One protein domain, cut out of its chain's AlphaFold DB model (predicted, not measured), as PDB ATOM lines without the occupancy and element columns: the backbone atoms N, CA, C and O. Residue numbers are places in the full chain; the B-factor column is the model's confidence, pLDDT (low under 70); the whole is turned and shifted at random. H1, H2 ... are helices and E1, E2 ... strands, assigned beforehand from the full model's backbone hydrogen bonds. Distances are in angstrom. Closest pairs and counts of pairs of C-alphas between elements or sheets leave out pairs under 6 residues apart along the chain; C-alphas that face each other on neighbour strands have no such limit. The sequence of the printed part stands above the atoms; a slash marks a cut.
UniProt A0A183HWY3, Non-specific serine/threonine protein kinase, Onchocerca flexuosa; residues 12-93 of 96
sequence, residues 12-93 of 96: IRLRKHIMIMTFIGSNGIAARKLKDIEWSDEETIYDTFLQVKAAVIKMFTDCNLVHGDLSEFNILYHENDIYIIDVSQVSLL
ATOM      1  N   ILE A  12     -32.288  47.334 -26.317       92.31
ATOM      2  CA  ILE A  12     -31.154  47.123 -27.231       92.31
ATOM      3  C   ILE A  12     -30.279  48.377 -27.273       92.31
ATOM      4  O   ILE A  12     -29.054  48.294 -27.186       92.31
ATOM      5  N   ARG A  13     -30.892  49.561 -27.418       91.81
ATOM      6  CA  ARG A  13     -30.161  50.831 -27.525       91.81
ATOM      7  C   ARG A  13     -31.023  52.006 -27.092       91.81
ATOM      8  O   ARG A  13     -32.174  52.105 -27.494       91.81
ATOM      9  N   LEU A  14     -30.423  52.940 -26.362       90.81
ATOM     10  CA  LEU A  14     -31.009  54.239 -26.047       90.81
ATOM     11  C   LEU A  14     -30.160  55.344 -26.689       90.81
ATOM     12  O   LEU A  14     -28.939  55.385 -26.507       90.81
ATOM     13  N   ARG A  15     -30.782  56.233 -27.468       92.38
ATOM     14  CA  ARG A  15     -30.140  57.431 -28.034       92.38
ATOM     15  C   ARG A  15     -31.094  58.615 -27.934       92.38
ATOM     16  O   ARG A  15     -32.122  58.638 -28.602       92.38
ATOM     17  N   LYS A  16     -30.718  59.626 -27.141       91.88
ATOM     18  CA  LYS A  16     -31.579  60.777 -26.817       91.88
ATOM     19  C   LYS A  16     -32.925  60.280 -26.259       91.88
ATOM     20  O   LYS A  16     -32.922  59.621 -25.229       91.88
ATOM     21  N   HIS A  17     -34.030  60.548 -26.951       88.44
ATOM     22  CA  HIS A  17     -35.394  60.143 -26.591       88.44
ATOM     23  C   HIS A  17     -35.884  58.899 -27.357       88.44
ATOM     24  O   HIS A  17     -37.059  58.561 -27.283       88.44
ATOM     25  N   ILE A  18     -35.009  58.222 -28.113       89.75
ATOM     26  CA  ILE A  18     -35.359  57.024 -28.884       89.75
ATOM     27  C   ILE A  18     -34.804  55.791 -28.172       89.75
ATOM     28  O   ILE A  18     -33.584  55.644 -28.024       89.75
ATOM     29  N   MET A  19     -35.705  54.896 -27.767       88.69
ATOM     30  CA  MET A  19     -35.383  53.589 -27.202       88.69
ATOM     31  C   MET A  19     -35.730  52.486 -28.204       88.69
ATOM     32  O   MET A  19     -36.856  52.392 -28.679       88.69
ATOM     33  N   ILE A  20     -34.748  51.644 -28.511       92.06
ATOM     34  CA  ILE A  20     -34.908  50.428 -29.307       92.06
ATOM     35  C   ILE A  20     -34.926  49.252 -28.337       92.06
ATOM     36  O   ILE A  20     -34.033  49.134 -27.495       92.06
ATOM     37  N   MET A  21     -35.911  48.374 -28.481       92.81
ATOM     38  CA  MET A  21     -36.122  47.193 -27.645       92.81
ATOM     39  C   MET A  21     -36.472  45.975 -28.500       92.81
ATOM     40  O   MET A  21     -36.755  46.105 -29.691       92.81
ATOM     41  N   THR A  22     -36.429  44.785 -27.907       93.56
ATOM     42  CA  THR A  22     -36.863  43.559 -28.584       93.56
ATOM     43  C   THR A  22     -38.349  43.614 -28.898       93.56
ATOM     44  O   THR A  22     -39.155  43.977 -28.043       93.56
ATOM     45  N   PHE A  23     -38.706  43.198 -30.106       94.44
ATOM     46  CA  PHE A  23     -40.090  43.042 -30.525       94.44
ATOM     47  C   PHE A  23     -40.739  41.834 -29.837       94.44
ATOM     48  O   PHE A  23     -40.091  40.797 -29.699       94.44
ATOM     49  N   ILE A  24     -41.998  41.977 -29.418       95.75
ATOM     50  CA  ILE A  24     -42.817  40.890 -28.865       95.75
ATOM     51  C   ILE A  24     -43.958  40.629 -29.851       95.75
ATOM     52  O   ILE A  24     -44.799  41.505 -30.070       95.75
ATOM     53  N   GLY A  25     -43.962  39.449 -30.465       95.25
ATOM     54  CA  GLY A  25     -44.871  39.093 -31.551       95.25
ATOM     55  C   GLY A  25     -44.221  38.149 -32.565       95.25
ATOM     56  O   GLY A  25     -43.013  37.914 -32.519       95.25
ATOM     57  N   SER A  26     -45.016  37.667 -33.521       95.44
ATOM     58  CA  SER A  26     -44.590  36.684 -34.529       95.44
ATOM     59  C   SER A  26     -44.928  37.158 -35.939       95.44
ATOM     60  O   SER A  26     -45.931  37.833 -36.153       95.44
ATOM     61  N   ASN A  27     -44.091  36.799 -36.919       94.06
ATOM     62  CA  ASN A  27     -44.299  37.114 -38.342       94.06
ATOM     63  C   ASN A  27     -44.521  38.614 -38.635       94.06
ATOM     64  O   ASN A  27     -45.300  38.977 -39.510       94.06
ATOM     65  N   GLY A  28     -43.855  39.493 -37.879       92.88
ATOM     66  CA  GLY A  28     -43.996  40.949 -38.015       92.88
ATOM     67  C   GLY A  28     -45.281  41.529 -37.412       92.88
ATOM     68  O   GLY A  28     -45.491  42.736 -37.493       92.88
ATOM     69  N   ILE A  29     -46.117  40.703 -36.782       94.62
ATOM     70  CA  ILE A  29     -47.353  41.120 -36.117       94.62
ATOM     71  C   ILE A  29     -47.085  41.235 -34.618       94.62
ATOM     72  O   ILE A  29     -46.560  40.307 -34.002       94.62
ATOM     73  N   ALA A  30     -47.423  42.387 -34.036       94.81
ATOM     74  CA  ALA A  30     -47.231  42.633 -32.612       94.81
ATOM     75  C   ALA A  30     -48.164  41.750 -31.774       94.81
ATOM     76  O   ALA A  30     -49.302  41.481 -32.166       94.81
ATOM     77  N   ALA A  31     -47.688  41.323 -30.606       97.00
ATOM     78  CA  ALA A  31     -48.528  40.644 -29.630       97.00
ATOM     79  C   ALA A  31     -49.715  41.527 -29.207       97.00
ATOM     80  O   ALA A  31     -49.605  42.755 -29.143       97.00
ATOM     81  N   ARG A  32     -50.854  40.895 -28.913       96.62
ATOM     82  CA  ARG A  32     -52.069  41.601 -28.490       96.62
ATOM     83  C   ARG A  32     -51.948  42.025 -27.031       96.62
ATOM     84  O   ARG A  32     -51.333  41.325 -26.224       96.62
ATOM     85  N   LYS A  33     -52.569  43.151 -26.693       96.88
ATOM     86  CA  LYS A  33     -52.786  43.546 -25.300       96.88
ATOM     87  C   LYS A  33     -53.835  42.637 -24.672       96.88
ATOM     88  O   LYS A  33     -54.734  42.187 -25.379       96.88
ATOM     89  N   LEU A  34     -53.781  42.437 -23.354       96.31
ATOM     90  CA  LEU A  34     -54.829  41.687 -22.645       96.31
ATOM     91  C   LEU A  34     -56.220  42.287 -22.882       96.31
ATOM     92  O   LEU A  34     -57.185  41.536 -23.007       96.31
ATOM     93  N   LYS A  35     -56.311  43.621 -23.005       95.88
ATOM     94  CA  LYS A  35     -57.565  44.326 -23.319       95.88
ATOM     95  C   LYS A  35     -58.243  43.827 -24.590       95.88
ATOM     96  O   LYS A  35     -59.468  43.795 -24.660       95.88
ATOM     97  N   ASP A  36     -57.431  43.502 -25.588       96.38
ATOM     98  CA  ASP A  36     -57.890  43.220 -26.941       96.38
ATOM     99  C   ASP A  36     -58.130  41.725 -27.152       96.38
ATOM    100  O   ASP A  36     -58.413  41.329 -28.276       96.38
ATOM    101  N   ILE A  37     -57.962  40.876 -26.137       95.12
ATOM    102  CA  ILE A  37     -58.143  39.428 -26.257       95.12
ATOM    103  C   ILE A  37     -59.560  39.063 -25.832       95.12
ATOM    104  O   ILE A  37     -60.016  39.429 -24.750       95.12
ATOM    105  N   GLU A  38     -60.246  38.318 -26.692       94.88
ATOM    106  CA  GLU A  38     -61.486  37.641 -26.330       94.88
ATOM    107  C   GLU A  38     -61.124  36.324 -25.653       94.88
ATOM    108  O   GLU A  38     -60.543  35.430 -26.269       94.88
ATOM    109  N   TRP A  39     -61.423  36.234 -24.363       92.88
ATOM    110  CA  TRP A  39     -61.108  35.063 -23.560       92.88
ATOM    111  C   TRP A  39     -62.288  34.097 -23.570       92.88
ATOM    112  O   TRP A  39     -63.402  34.478 -23.213       92.88
ATOM    113  N   SER A  40     -62.040  32.852 -23.960       91.12
ATOM    114  CA  SER A  40     -63.054  31.790 -23.973       91.12
ATOM    115  C   SER A  40     -62.724  30.622 -23.048       91.12
ATOM    116  O   SER A  40     -63.609  29.840 -22.724       91.12
ATOM    117  N   ASP A  41     -61.456  30.484 -22.661       94.50
ATOM    118  CA  ASP A  41     -60.943  29.351 -21.900       94.50
ATOM    119  C   ASP A  41     -60.619  29.763 -20.458       94.50
ATOM    120  O   ASP A  41     -59.768  30.624 -20.227       94.50
ATOM    121  N   GLU A  42     -61.317  29.167 -19.489       95.06
ATOM    122  CA  GLU A  42     -61.181  29.512 -18.068       95.06
ATOM    123  C   GLU A  42     -59.796  29.173 -17.506       95.06
ATOM    124  O   GLU A  42     -59.267  29.935 -16.694       95.06
ATOM    125  N   GLU A  43     -59.186  28.076 -17.964       95.88
ATOM    126  CA  GLU A  43     -57.843  27.658 -17.544       95.88
ATOM    127  C   GLU A  43     -56.803  28.701 -17.969       95.88
ATOM    128  O   GLU A  43     -56.061  29.224 -17.135       95.88
ATOM    129  N   THR A  44     -56.837  29.120 -19.233       95.00
ATOM    130  CA  THR A  44     -55.954  30.159 -19.771       95.00
ATOM    131  C   THR A  44     -56.143  31.500 -19.058       95.00
ATOM    132  O   THR A  44     -55.159  32.197 -18.782       95.00
ATOM    133  N   ILE A  45     -57.385  31.882 -18.734       95.25
ATOM    134  CA  ILE A  45     -57.669  33.102 -17.956       95.25
ATOM    135  C   ILE A  45     -57.015  33.006 -16.575       95.25
ATOM    136  O   ILE A  45     -56.336  33.944 -16.140       95.25
ATOM    137  N   TYR A  46     -57.214  31.881 -15.889       96.69
ATOM    138  CA  TYR A  46     -56.686  31.659 -14.549       96.69
ATOM    139  C   TYR A  46     -55.153  31.663 -14.534       96.69
ATOM    140  O   TYR A  46     -54.544  32.378 -13.732       96.69
ATOM    141  N   ASP A  47     -54.524  30.964 -15.475       96.94
ATOM    142  CA  ASP A  47     -53.070  30.937 -15.631       96.94
ATOM    143  C   ASP A  47     -52.508  32.326 -15.931       96.94
ATOM    144  O   ASP A  47     -51.533  32.764 -15.311       96.94
ATOM    145  N   THR A  48     -53.155  33.069 -16.830       96.88
ATOM    146  CA  THR A  48     -52.763  34.446 -17.158       96.88
ATOM    147  C   THR A  48     -52.845  35.346 -15.927       96.88
ATOM    148  O   THR A  48     -51.914  36.107 -15.646       96.88
ATOM    149  N   PHE A  49     -53.910  35.227 -15.132       96.38
ATOM    150  CA  PHE A  49     -54.050  35.958 -13.873       96.38
ATOM    151  C   PHE A  49     -52.929  35.621 -12.880       96.38
ATOM    152  O   PHE A  49     -52.335  36.528 -12.283       96.38
ATOM    153  N   LEU A  50     -52.594  34.337 -12.720       97.25
ATOM    154  CA  LEU A  50     -51.494  33.910 -11.855       97.25
ATOM    155  C   LEU A  50     -50.149  34.482 -12.313       97.25
ATOM    156  O   LEU A  50     -49.364  34.936 -11.473       97.25
ATOM    157  N   GLN A  51     -49.897  34.525 -13.621       96.38
ATOM    158  CA  GLN A  51     -48.687  35.135 -14.173       96.38
ATOM    159  C   GLN A  51     -48.615  36.638 -13.886       96.38
ATOM    160  O   GLN A  51     -47.571  37.122 -13.439       96.38
ATOM    161  N   VAL A  52     -49.715  37.377 -14.078       95.62
ATOM    162  CA  VAL A  52     -49.777  38.815 -13.761       95.62
ATOM    163  C   VAL A  52     -49.519  39.046 -12.272       95.62
ATOM    164  O   VAL A  52     -48.661  39.855 -11.911       95.62
ATOM    165  N   LYS A  53     -50.184  38.287 -11.391       95.31
ATOM    166  CA  LYS A  53     -49.971  38.360  -9.937       95.31
ATOM    167  C   LYS A  53     -48.511  38.096  -9.567       95.31
ATOM    168  O   LYS A  53     -47.924  38.852  -8.792       95.31
ATOM    169  N   ALA A  54     -47.914  37.043 -10.122       94.75
ATOM    170  CA  ALA A  54     -46.518  36.703  -9.873       94.75
ATOM    171  C   ALA A  54     -45.563  37.801 -10.363       94.75
ATOM    172  O   ALA A  54     -44.586  38.110  -9.680       94.75
ATOM    173  N   ALA A  55     -45.846  38.415 -11.513       93.25
ATOM    174  CA  ALA A  55     -45.051  39.516 -12.041       93.25
ATOM    175  C   ALA A  55     -45.123  40.758 -11.143       93.25
ATOM    176  O   ALA A  55     -44.076  41.311 -10.814       93.25
ATOM    177  N   VAL A  56     -46.315  41.146 -10.672       91.62
ATOM    178  CA  VAL A  56     -46.490  42.272  -9.732       91.62
ATOM    179  C   VAL A  56     -45.709  42.044  -8.441       91.62
ATOM    180  O   VAL A  56     -44.972  42.929  -8.003       91.62
ATOM    181  N   ILE A  57     -45.820  40.847  -7.854       92.00
ATOM    182  CA  ILE A  57     -45.081  40.495  -6.634       92.00
ATOM    183  C   ILE A  57     -43.573  40.607  -6.884       92.00
ATOM    184  O   ILE A  57     -42.896  41.287  -6.123       92.00
ATOM    185  N   LYS A  58     -43.055  40.032  -7.978       91.12
ATOM    186  CA  LYS A  58     -41.622  40.098  -8.324       91.12
ATOM    187  C   LYS A  58     -41.128  41.519  -8.592       91.12
ATOM    188  O   LYS A  58     -40.019  41.865  -8.189       91.12
ATOM    189  N   MET A  59     -41.925  42.360  -9.256       88.81
ATOM    190  CA  MET A  59     -41.584  43.777  -9.433       88.81
ATOM    191  C   MET A  59     -41.383  44.454  -8.073       88.81
ATOM    192  O   MET A  59     -40.390  45.151  -7.871       88.81
ATOM    193  N   PHE A  60     -42.270  44.177  -7.118       88.69
ATOM    194  CA  PHE A  60     -42.204  44.752  -5.782       88.69
ATOM    195  C   PHE A  60     -41.056  44.181  -4.934       88.69
ATOM    196  O   PHE A  60     -40.301  44.944  -4.331       88.69
ATOM    197  N   THR A  61     -40.905  42.856  -4.873       88.88
ATOM    198  CA  THR A  61     -39.960  42.186  -3.963       88.88
ATOM    199  C   THR A  61     -38.537  42.155  -4.496       88.88
ATOM    200  O   THR A  61     -37.601  42.409  -3.739       88.88
ATOM    201  N   ASP A  62     -38.376  41.866  -5.787       88.75
ATOM    202  CA  ASP A  62     -37.072  41.545  -6.374       88.75
ATOM    203  C   ASP A  62     -36.497  42.749  -7.126       88.75
ATOM    204  O   ASP A  62     -35.278  42.915  -7.202       88.75
ATOM    205  N   CYS A  63     -37.368  43.602  -7.680       85.19
ATOM    206  CA  CYS A  63     -36.950  44.797  -8.416       85.19
ATOM    207  C   CYS A  63     -37.022  46.082  -7.574       85.19
ATOM    208  O   CYS A  63     -36.376  47.059  -7.940       85.19
ATOM    209  N   ASN A  64     -37.767  46.091  -6.458       86.06
ATOM    210  CA  ASN A  64     -38.134  47.300  -5.699       86.06
ATOM    211  C   ASN A  64     -38.815  48.373  -6.575       86.06
ATOM    212  O   ASN A  64     -38.571  49.570  -6.416       86.06
ATOM    213  N   LEU A  65     -39.652  47.946  -7.523       85.50
ATOM    214  CA  LEU A  65     -40.353  48.816  -8.468       85.50
ATOM    215  C   LEU A  65     -41.865  48.671  -8.319       85.50
ATOM    216  O   LEU A  65     -42.381  47.573  -8.106       85.50
ATOM    217  N   VAL A  66     -42.575  49.776  -8.527       84.31
ATOM    218  CA  VAL A  66     -44.025  49.783  -8.730       84.31
ATOM    219  C   VAL A  66     -44.303  50.376 -10.108       84.31
ATOM    220  O   VAL A  66     -43.764  51.425 -10.450       84.31
ATOM    221  N   HIS A  67     -45.129  49.702 -10.916       82.88
ATOM    222  CA  HIS A  67     -45.448  50.148 -12.279       82.88
ATOM    223  C   HIS A  67     -46.136  51.519 -12.324       82.88
ATOM    224  O   HIS A  67     -45.972  52.256 -13.288       82.88
ATOM    225  N   GLY A  68     -46.936  51.844 -11.306       81.25
ATOM    226  CA  GLY A  68     -47.705  53.090 -11.219       81.25
ATOM    227  C   GLY A  68     -48.983  53.105 -12.067       81.25
ATOM    228  O   GLY A  68     -49.973  53.674 -11.633       81.25
ATOM    229  N   ASP A  69     -48.979  52.419 -13.214       86.50
ATOM    230  CA  ASP A  69     -50.106  52.349 -14.163       86.50
ATOM    231  C   ASP A  69     -50.284  50.942 -14.779       86.50
ATOM    232  O   ASP A  69     -50.410  50.764 -15.989       86.50
ATOM    233  N   LEU A  70     -50.182  49.881 -13.969       90.19
ATOM    234  CA  LEU A  70     -50.362  48.525 -14.499       90.19
ATOM    235  C   LEU A  70     -51.849  48.254 -14.762       90.19
ATOM    236  O   LEU A  70     -52.651  48.237 -13.830       90.19
ATOM    237  N   SER A  71     -52.193  47.987 -16.018       93.06
ATOM    238  CA  SER A  71     -53.545  47.649 -16.473       93.06
ATOM    239  C   SER A  71     -53.490  46.677 -17.655       93.06
ATOM    240  O   SER A  71     -52.416  46.397 -18.199       93.06
ATOM    241  N   GLU A  72     -54.644  46.186 -18.108       93.62
ATOM    242  CA  GLU A  72     -54.756  45.307 -19.278       93.62
ATOM    243  C   GLU A  72     -54.257  45.952 -20.587       93.62
ATOM    244  O   GLU A  72     -54.013  45.257 -21.576       93.62
ATOM    245  N   PHE A  73     -54.085  47.279 -20.595       93.94
ATOM    246  CA  PHE A  73     -53.553  48.053 -21.718       93.94
ATOM    247  C   PHE A  73     -52.022  48.013 -21.814       93.94
ATOM    248  O   PHE A  73     -51.483  48.243 -22.903       93.94
ATOM    249  N   ASN A  74     -51.351  47.714 -20.696       94.69
ATOM    250  CA  ASN A  74     -49.892  47.716 -20.534       94.69
ATOM    251  C   ASN A  74     -49.314  46.299 -20.370       94.69
ATOM    252  O   ASN A  74     -48.149  46.117 -20.014       94.69
ATOM    253  N   ILE A  75     -50.121  45.276 -20.660       96.19
ATOM    254  CA  ILE A  75     -49.704  43.875 -20.642       96.19
ATOM    255  C   ILE A  75     -49.991  43.269 -22.011       96.19
ATOM    256  O   ILE A  75     -51.128  43.288 -22.482       96.19
ATOM    257  N   LEU A  76     -48.953  42.727 -22.639       96.94
ATOM    258  CA  LEU A  76     -49.059  41.933 -23.858       96.94
ATOM    259  C   LEU A  76     -49.150  40.451 -23.506       96.94
ATOM    260  O   LEU A  76     -48.544  40.007 -22.531       96.94
ATOM    261  N   TYR A  77     -49.847  39.687 -24.337       96.81
ATOM    262  CA  TYR A  77     -49.918  38.235 -24.236       96.81
ATOM    263  C   TYR A  77     -49.375  37.597 -25.505       96.81
ATOM    264  O   TYR A  77     -49.798  37.924 -26.621       96.81
ATOM    265  N   HIS A  78     -48.404  36.708 -25.339       96.25
ATOM    266  CA  HIS A  78     -47.721  36.071 -26.450       96.25
ATOM    267  C   HIS A  78     -47.222  34.687 -26.049       96.25
ATOM    268  O   HIS A  78     -46.551  34.566 -25.031       96.25
ATOM    269  N   GLU A  79     -47.534  33.665 -26.851       94.06
ATOM    270  CA  GLU A  79     -47.079  32.280 -26.631       94.06
ATOM    271  C   GLU A  79     -47.342  31.775 -25.197       94.06
ATOM    272  O   GLU A  79     -46.466  31.215 -24.549       94.06
ATOM    273  N   ASN A  80     -48.562  31.993 -24.695       94.00
ATOM    274  CA  ASN A  80     -49.009  31.638 -23.341       94.00
ATOM    275  C   ASN A  80     -48.302  32.366 -22.188       94.00
ATOM    276  O   ASN A  80     -48.451  31.986 -21.028       94.00
ATOM    277  N   ASP A  81     -47.585  33.447 -22.487       95.62
ATOM    278  CA  ASP A  81     -46.876  34.253 -21.507       95.62
ATOM    279  C   ASP A  81     -47.304  35.721 -21.518       95.62
ATOM    280  O   ASP A  81     -47.548  36.319 -22.573       95.62
ATOM    281  N   ILE A  82     -47.304  36.337 -20.333       96.25
ATOM    282  CA  ILE A  82     -47.497  37.784 -20.192       96.25
ATOM    283  C   ILE A  82     -46.177  38.551 -20.289       96.25
ATOM    284  O   ILE A  82     -45.149  38.145 -19.742       96.25
ATOM    285  N   TYR A  83     -46.223  39.708 -20.945       95.62
ATOM    286  CA  TYR A  83     -45.120  40.659 -21.049       95.62
ATOM    287  C   TYR A  83     -45.592  42.036 -20.594       95.62
ATOM    288  O   TYR A  83     -46.521  42.601 -21.169       95.62
ATOM    289  N   ILE A  84     -44.927  42.599 -19.588       93.88
ATOM    290  CA  ILE A  84     -45.212  43.953 -19.105       93.88
ATOM    291  C   ILE A  84     -44.495  44.962 -20.006       93.88
ATOM    292  O   ILE A  84     -43.297  44.820 -20.286       93.88
ATOM    293  N   ILE A  85     -45.234  45.969 -20.466       91.56
ATOM    294  CA  ILE A  85     -44.741  47.073 -21.293       91.56
ATOM    295  C   ILE A  85     -45.066  48.417 -20.643       91.56
ATOM    296  O   ILE A  85     -45.796  48.480 -19.668       91.56
ATOM    297  N   ASP A  86     -44.516  49.487 -21.212       81.94
ATOM    298  CA  ASP A  86     -44.723  50.864 -20.755       81.94
ATOM    299  C   ASP A  86     -44.374  51.108 -19.278       81.94
ATOM    300  O   ASP A  86     -45.121  51.665 -18.481       81.94
ATOM    301  N   VAL A  87     -43.141  50.746 -18.929       70.00
ATOM    302  CA  VAL A  87     -42.535  51.035 -17.623       70.00
ATOM    303  C   VAL A  87     -42.125  52.509 -17.454       70.00
ATOM    304  O   VAL A  87     -41.318  52.831 -16.583       70.00
ATOM    305  N   SER A  88     -42.622  53.415 -18.301       64.75
ATOM    306  CA  SER A  88     -42.203  54.822 -18.320       64.75
ATOM    307  C   SER A  88     -42.594  55.585 -17.050       64.75
ATOM    308  O   SER A  88     -41.881  56.505 -16.652       64.75
ATOM    309  N   GLN A  89     -43.674  55.156 -16.390       65.38
ATOM    310  CA  GLN A  89     -44.184  55.709 -15.130       65.38
ATOM    311  C   GLN A  89     -43.730  54.920 -13.891       65.38
ATOM    312  O   GLN A  89     -44.244  55.132 -12.790       65.38
ATOM    313  N   VAL A  90     -42.774  53.996 -14.044       69.50
ATOM    314  CA  VAL A  90     -42.282  53.205 -12.915       69.50
ATOM    315  C   VAL A  90     -41.646  54.116 -11.869       69.50
ATOM    316  O   VAL A  90     -40.731  54.889 -12.156       69.50
ATOM    317  N   SER A  91     -42.086  53.952 -10.624       64.19
ATOM    318  CA  SER A  91     -41.501  54.612  -9.461       64.19
ATOM    319  C   SER A  91     -40.680  53.620  -8.639       64.19
ATOM    320  O   SER A  91     -41.063  52.459  -8.446       64.19
ATOM    321  N   LEU A  92     -39.516  54.078  -8.167       71.12
ATOM    322  CA  LEU A  92     -38.702  53.322  -7.223       71.12
ATOM    323  C   LEU A  92     -39.436  53.276  -5.884       71.12
ATOM    324  O   LEU A  92     -39.807  54.315  -5.337       71.12
ATOM    325  N   LEU A  93     -39.610  52.077  -5.340       64.38
ATOM    326  CA  LEU A  93     -40.176  51.922  -4.014       64.38
ATOM    327  C   LEU A  93     -39.114  52.265  -2.962       64.38
ATOM    328  O   LEU A  93     -38.163  51.511  -2.752       64.38
TER     329      LEU A  93
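This is residues 12 to 93 of the 96 residues of the protein "Non-specific serine/threonine protein kinase" of Onchocerca flexuosa (UniProt A0A183HWY3). A small hairpin, E1 and E2, lies at one end, its residues 14 to 19 sticking out; a long loop leads to helix H1, which packs on E4 of a second hairpin, E3 and E4, in the middle. The 82 printed residues run E1, E2, H1, E3, E4, with two antiparallel two-stranded sheets; the class is mixed, with under half of the residues in named elements. The flat outline, 43 by 34 by 17 A, is only just compact, close to loose, with radius of gyration 14.0 A.

E1, residues 12 to 15, begins at C-alpha 12 (-31.154, 47.123, -27.231). E2 is residues 18 to 21. H1, residues 42 to 61, is 28.5 A long. E3 is residues 75 to 78; E4, residues 81 to 84, ends at C-alpha 84 (-45.212, 43.953, -19.105).

Hairpin E1 and E2 is antiparallel at 178 degrees, with N 12 and O 20 2.8 A apart. E1 is apart from H1, E3 and E4. The closest C-alphas of H1 and E4, Gln 51 and Ile 82, are 6.7 A apart. In H1 every O i to N i+4 pair is within hydrogen-bond range. Hairpin E3 and E4 is antiparallel at 149 degrees, with N 76 and O 83 2.8 A apart.

The farthest C-alphas, Lys 16 and Glu 42, are 43.9 A apart. The printed part has no cut. The links E2 to H1 and H1 to E3 are long. Residues 88 to 91 and 93 have pLDDT under 70.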